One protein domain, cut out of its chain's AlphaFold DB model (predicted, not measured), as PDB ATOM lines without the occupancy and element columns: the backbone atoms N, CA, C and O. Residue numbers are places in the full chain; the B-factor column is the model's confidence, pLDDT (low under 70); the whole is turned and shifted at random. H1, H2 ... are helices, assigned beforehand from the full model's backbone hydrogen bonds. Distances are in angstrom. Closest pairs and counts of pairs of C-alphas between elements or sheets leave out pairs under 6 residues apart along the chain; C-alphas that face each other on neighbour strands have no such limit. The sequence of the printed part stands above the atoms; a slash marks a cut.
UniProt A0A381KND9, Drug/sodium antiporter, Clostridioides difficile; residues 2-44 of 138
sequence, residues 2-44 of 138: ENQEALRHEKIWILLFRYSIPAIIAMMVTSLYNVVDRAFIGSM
ATOM      1  N   GLU A   2      98.983 108.584 128.817       42.38
ATOM      2  CA  GLU A   2      98.578 108.979 130.185       42.38
ATOM      3  C   GLU A   2      98.466 107.842 131.224       42.38
ATOM      4  O   GLU A   2      98.964 107.970 132.337       42.38
ATOM      5  N   ASN A   3      97.872 106.692 130.875       56.84
ATOM      6  CA  ASN A   3      97.634 105.628 131.865       56.84
ATOM      7  C   ASN A   3      98.910 104.926 132.360       56.84
ATOM      8  O   ASN A   3      98.902 104.387 133.459       56.84
ATOM      9  N   GLN A   4     100.010 104.912 131.596       55.81
ATOM     10  CA  GLN A   4     101.244 104.255 132.054       55.81
ATOM     11  C   GLN A   4     102.051 105.103 133.044       55.81
ATOM     12  O   GLN A   4     102.796 104.541 133.845       55.81
ATOM     13  N   GLU A   5     101.896 106.428 133.021       52.78
ATOM     14  CA  GLU A   5     102.513 107.311 134.017       52.78
ATOM     15  C   GLU A   5     101.697 107.365 135.313       52.78
ATOM     16  O   GLU A   5     102.286 107.320 136.393       52.78
ATOM     17  N   ALA A   6     100.361 107.326 135.225       53.91
ATOM     18  CA  ALA A   6      99.479 107.229 136.393       53.91
ATOM     19  C   ALA A   6      99.759 105.966 137.231       53.91
ATOM     20  O   ALA A   6      99.862 106.044 138.455       53.91
ATOM     21  N   LEU A   7      99.999 104.817 136.580       59.47
ATOM     22  CA  LEU A   7     100.365 103.564 137.258       59.47
ATOM     23  C   LEU A   7     101.704 103.639 138.021       59.47
ATOM     24  O   LEU A   7     101.949 102.819 138.903       59.47
ATOM     25  N   ARG A   8     102.581 104.589 137.668       58.97
ATOM     26  CA  ARG A   8     103.936 104.731 138.228       58.97
ATOM     27  C   ARG A   8     104.023 105.751 139.365       58.97
ATOM     28  O   ARG A   8     104.985 105.703 140.126       58.97
ATOM     29  N   HIS A   9     103.052 106.664 139.464       58.84
ATOM     30  CA  HIS A   9     103.077 107.800 140.393       58.84
ATOM     31  C   HIS A   9     101.906 107.836 141.391       58.84
ATOM     32  O   HIS A   9     102.027 108.489 142.428       58.84
ATOM     33  N   GLU A  10     100.794 107.139 141.140       66.56
ATOM     34  CA  GLU A  10      99.666 107.086 142.078       66.56
ATOM     35  C   GLU A  10      99.848 106.020 143.174       66.56
ATOM     36  O   GLU A  10     100.471 104.976 142.979       66.56
ATOM     37  N   LYS A  11      99.281 106.269 144.366       77.38
ATOM     38  CA  LYS A  11      99.318 105.307 145.481       77.38
ATOM     39  C   LYS A  11      98.578 104.026 145.080       77.38
ATOM     40  O   LYS A  11      97.448 104.095 144.602       77.38
ATOM     41  N   ILE A  12      99.165 102.868 145.389       79.94
ATOM     42  CA  ILE A  12      98.634 101.526 145.066       79.94
ATOM     43  C   ILE A  12      97.144 101.381 145.422       79.94
ATOM     44  O   ILE A  12      96.375 100.851 144.629       79.94
ATOM     45  N   TRP A  13      96.708 101.907 146.572       81.88
ATOM     46  CA  TRP A  13      95.308 101.846 147.007       81.88
ATOM     47  C   TRP A  13      94.325 102.537 146.048       81.88
ATOM     48  O   TRP A  13      93.239 102.013 145.823       81.88
ATOM     49  N   ILE A  14      94.695 103.670 145.441       83.94
ATOM     50  CA  ILE A  14      93.839 104.392 144.481       83.94
ATOM     51  C   ILE A  14      93.708 103.602 143.178       83.94
ATOM     52  O   ILE A  14      92.602 103.440 142.665       83.94
ATOM     53  N   LEU A  15      94.817 103.039 142.693       80.12
ATOM     54  CA  LEU A  15      94.833 102.126 141.551       80.12
ATOM     55  C   LEU A  15      93.942 100.905 141.791       80.12
ATOM     56  O   LEU A  15      93.135 100.553 140.932       80.12
ATOM     57  N   LEU A  16      94.080 100.276 142.963       84.50
ATOM     58  CA  LEU A  16      93.278  99.118 143.346       84.50
ATOM     59  C   LEU A  16      91.793  99.461 143.274       84.50
ATOM     60  O   LEU A  16      91.065  98.802 142.544       84.50
ATOM     61  N   PHE A  17      91.331 100.532 143.922       87.50
ATOM     62  CA  PHE A  17      89.917 100.907 143.831       87.50
ATOM     63  C   PHE A  17      89.485 101.269 142.400       87.50
ATOM     64  O   PHE A  17      88.416 100.842 141.964       87.50
ATOM     65  N   ARG A  18      90.323 101.978 141.635       85.38
ATOM     66  CA  ARG A  18      90.019 102.406 140.259       85.38
ATOM     67  C   ARG A  18      89.832 101.240 139.285       85.38
ATOM     68  O   ARG A  18      88.984 101.341 138.404       85.38
ATOM     69  N   TYR A  19      90.592 100.152 139.430       84.94
ATOM     70  CA  TYR A  19      90.493  98.979 138.550       84.94
ATOM     71  C   TYR A  19      89.632  97.850 139.133       84.94
ATOM     72  O   TYR A  19      88.913  97.185 138.385       84.94
ATOM     73  N   SER A  20      89.648  97.643 140.452       90.44
ATOM     74  CA  SER A  20      88.882  96.576 141.103       90.44
ATOM     75  C   SER A  20      87.389  96.877 141.169       90.44
ATOM     76  O   SER A  20      86.609  95.955 140.963       90.44
ATOM     77  N   ILE A  21      86.959  98.125 141.405       91.94
ATOM     78  CA  ILE A  21      85.519  98.446 141.464       91.94
ATOM     79  C   ILE A  21      84.822  98.109 140.131       91.94
ATOM     80  O   ILE A  21      83.846  97.358 140.161       91.94
ATOM     81  N   PRO A  22      85.317  98.559 138.957       91.06
ATOM     82  CA  PRO A  22      84.727  98.172 137.675       91.06
ATOM     83  C   PRO A  22      84.739  96.659 137.437       91.06
ATOM     84  O   PRO A  22      83.752  96.113 136.950       91.06
ATOM     85  N   ALA A  23      85.824  95.970 137.809       91.50
ATOM     86  CA  ALA A  23      85.930  94.520 137.656       91.50
ATOM     87  C   ALA A  23      84.905  93.769 138.523       91.50
ATOM     88  O   ALA A  23      84.247  92.849 138.041       91.50
ATOM     89  N   ILE A  24      84.719  94.190 139.777       94.88
ATOM     90  CA  ILE A  24      83.722  93.615 140.689       94.88
ATOM     91  C   ILE A  24      82.314  93.833 140.135       94.88
ATOM     92  O   ILE A  24      81.543  92.881 140.066       94.88
ATOM     93  N   ILE A  25      81.987  95.050 139.688       95.94
ATOM     94  CA  ILE A  25      80.677  95.348 139.088       95.94
ATOM     95  C   ILE A  25      80.442  94.465 137.859       95.94
ATOM     96  O   ILE A  25      79.371  93.873 137.738       95.94
ATOM     97  N   ALA A  26      81.437  94.315 136.981       94.50
ATOM     98  CA  ALA A  26      81.330  93.440 135.816       94.50
ATOM     99  C   ALA A  26      81.022  91.989 136.224       94.50
ATOM    100  O   ALA A  26      80.085  91.388 135.699       94.50
ATOM    101  N   MET A  27      81.737  91.450 137.217       95.38
ATOM    102  CA  MET A  27      81.483  90.101 137.736       95.38
ATOM    103  C   MET A  27      80.097  89.967 138.384       95.38
ATOM    104  O   MET A  27      79.432  88.946 138.199       95.38
ATOM    105  N   MET A  28      79.630  90.992 139.106       96.69
ATOM    106  CA  MET A  28      78.284  91.019 139.688       96.69
ATOM    107  C   MET A  28      77.207  90.991 138.603       96.69
ATOM    108  O   MET A  28      76.270  90.202 138.705       96.69
ATOM    109  N   VAL A  29      77.353  91.792 137.545       96.12
ATOM    110  CA  VAL A  29      76.418  91.804 136.409       96.12
ATOM    111  C   VAL A  29      76.389  90.440 135.720       96.12
ATOM    112  O   VAL A  29      75.308  89.911 135.472       96.12
ATOM    113  N   THR A  30      77.549  89.818 135.479       94.12
ATOM    114  CA  THR A  30      77.615  88.457 134.922       94.12
ATOM    115  C   THR A  30      76.920  87.435 135.826       94.12
ATOM    116  O   THR A  30      76.199  86.565 135.340       94.12
ATOM    117  N   SER A  31      77.097  87.519 137.145       94.56
ATOM    118  CA  SER A  31      76.426  86.614 138.086       94.56
ATOM    119  C   SER A  31      74.909  86.826 138.106       94.56
ATOM    120  O   SER A  31      74.164  85.852 138.013       94.56
ATOM    121  N   LEU A  32      74.450  88.080 138.147       95.88
ATOM    122  CA  LEU A  32      73.029  88.424 138.089       95.88
ATOM    123  C   LEU A  32      72.390  87.945 136.787       95.88
ATOM    124  O   LEU A  32      71.308  87.371 136.832       95.88
ATOM    125  N   TYR A  33      73.075  88.104 135.654       93.69
ATOM    126  CA  TYR A  33      72.615  87.579 134.370       93.69
ATOM    127  C   TYR A  33      72.388  86.064 134.432       93.69
ATOM    128  O   TYR A  33      71.318  85.597 134.061       93.69
ATOM    129  N   ASN A  34      73.334  85.300 134.993       91.12
ATOM    130  CA  ASN A  34      73.180  83.849 135.156       91.12
ATOM    131  C   ASN A  34      71.997  83.461 136.063       91.12
ATOM    132  O   ASN A  34      71.368  82.425 135.845       91.12
ATOM    133  N   VAL A  35      71.707  84.252 137.101       93.12
ATOM    134  CA  VAL A  35      70.561  84.008 137.997       93.12
ATOM    135  C   VAL A  35      69.249  84.333 137.292       93.12
ATOM    136  O   VAL A  35      68.325  83.522 137.329       93.12
ATOM    137  N   VAL A  36      69.172  85.492 136.639       94.00
ATOM    138  CA  VAL A  36      67.975  85.955 135.931       94.00
ATOM    139  C   VAL A  36      67.647  85.037 134.757       94.00
ATOM    140  O   VAL A  36      66.489  84.665 134.615       94.00
ATOM    141  N   ASP A  37      68.640  84.612 133.977       91.44
ATOM    142  CA  ASP A  37      68.472  83.660 132.872       91.44
ATOM    143  C   ASP A  37      67.810  82.356 133.351       91.44
ATOM    144  O   ASP A  37      66.750  81.959 132.867       91.44
ATOM    145  N   ARG A  38      68.353  81.748 134.412       87.25
ATOM    146  CA  ARG A  38      67.795  80.517 134.995       87.25
ATOM    147  C   ARG A  38      66.420  80.724 135.628       87.25
ATOM    148  O   ARG A  38      65.574  79.840 135.521       87.25
ATOM    149  N   ALA A  39      66.197  81.855 136.297       90.75
ATOM    150  CA  ALA A  39      64.906  82.184 136.901       90.75
ATOM    151  C   ALA A  39      63.825  82.388 135.831       90.75
ATOM    152  O   ALA A  39      62.717  81.874 135.976       90.75
ATOM    153  N   PHE A  40      64.167  83.069 134.735       90.44
ATOM    154  CA  PHE A  40      63.276  83.281 133.602       90.44
ATOM    155  C   PHE A  40      62.906  81.949 132.947       90.44
ATOM    156  O   PHE A  40      61.720  81.646 132.826       90.44
ATOM    157  N   ILE A  41      63.901  81.106 132.644       87.44
ATOM    158  CA  ILE A  41      63.685  79.758 132.094       87.44
ATOM    159  C   ILE A  41      62.813  78.916 133.036       87.44
ATOM    160  O   ILE A  41      61.878  78.259 132.586       87.44
ATOM    161  N   GLY A  42      63.062  78.966 134.346       87.94
ATOM    162  CA  GLY A  42      62.266  78.242 135.342       87.94
ATOM    163  C   GLY A  42      60.820  78.718 135.461       87.94
ATOM    164  O   GLY A  42      59.940  77.908 135.745       87.94
ATOM    165  N   SER A  43      60.570  80.006 135.220       88.06
ATOM    166  CA  SER A  43      59.232  80.606 135.267       88.06
ATOM    167  C   SER A  43      58.381  80.345 134.018       88.06
ATOM    168  O   SER A  43      57.196  80.666 134.022       88.06
ATOM    169  N   MET A  44      58.950  79.755 132.958       88.88
ATOM    170  CA  MET A  44      58.203  79.422 131.743       88.88
ATOM    171  C   MET A  44      57.173  78.323 132.038       88.88
ATOM    172  O   MET A  44      57.531  77.180 132.342       88.88
TER     173      MET A  44
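What this domain is: This is residues 2 to 44 of the 138 residues of the protein "Drug/sodium antiporter" of Clostridioides difficile (UniProt A0A381KND9). A short helix, H1, makes a corner with one end of a long helix, H2, giving a lopsided L in which H2 makes nearly the whole length. The printed part has 43 residues with two named helices, H1 then H2, and no named strand: all helix. It is extended, with a radius of gyration of the C-alphas of 17.1 A and spans of 54 by 18 by 6 A.

How they stand to each other: H1, residues 2 to 9, and H2, residues 12 to 43, are close but not clearly touching; their closest C-alphas, of Leu 7 and Leu 15, are 7.1 A apart. They run opposite ways at a steep tilt of 59 degrees. O i to N i+4 pairs are within hydrogen-bond range in 3 of 4 for H1 and 27 of 28 for H2.

Where its parts are: H1 begins at C-alpha 2 (98.578, 108.979, 130.185). H2, 45.7 A long, ends at C-alpha 43 (59.232, 80.606, 135.267), with a kink of 26 degrees near residue 19.

The domain as a whole: The C-alphas farthest apart, of His 9 and Met 44, are 53.8 A apart. The printed part has no cut, and its link is tight. Residues 2 to 10 have pLDDT under 70.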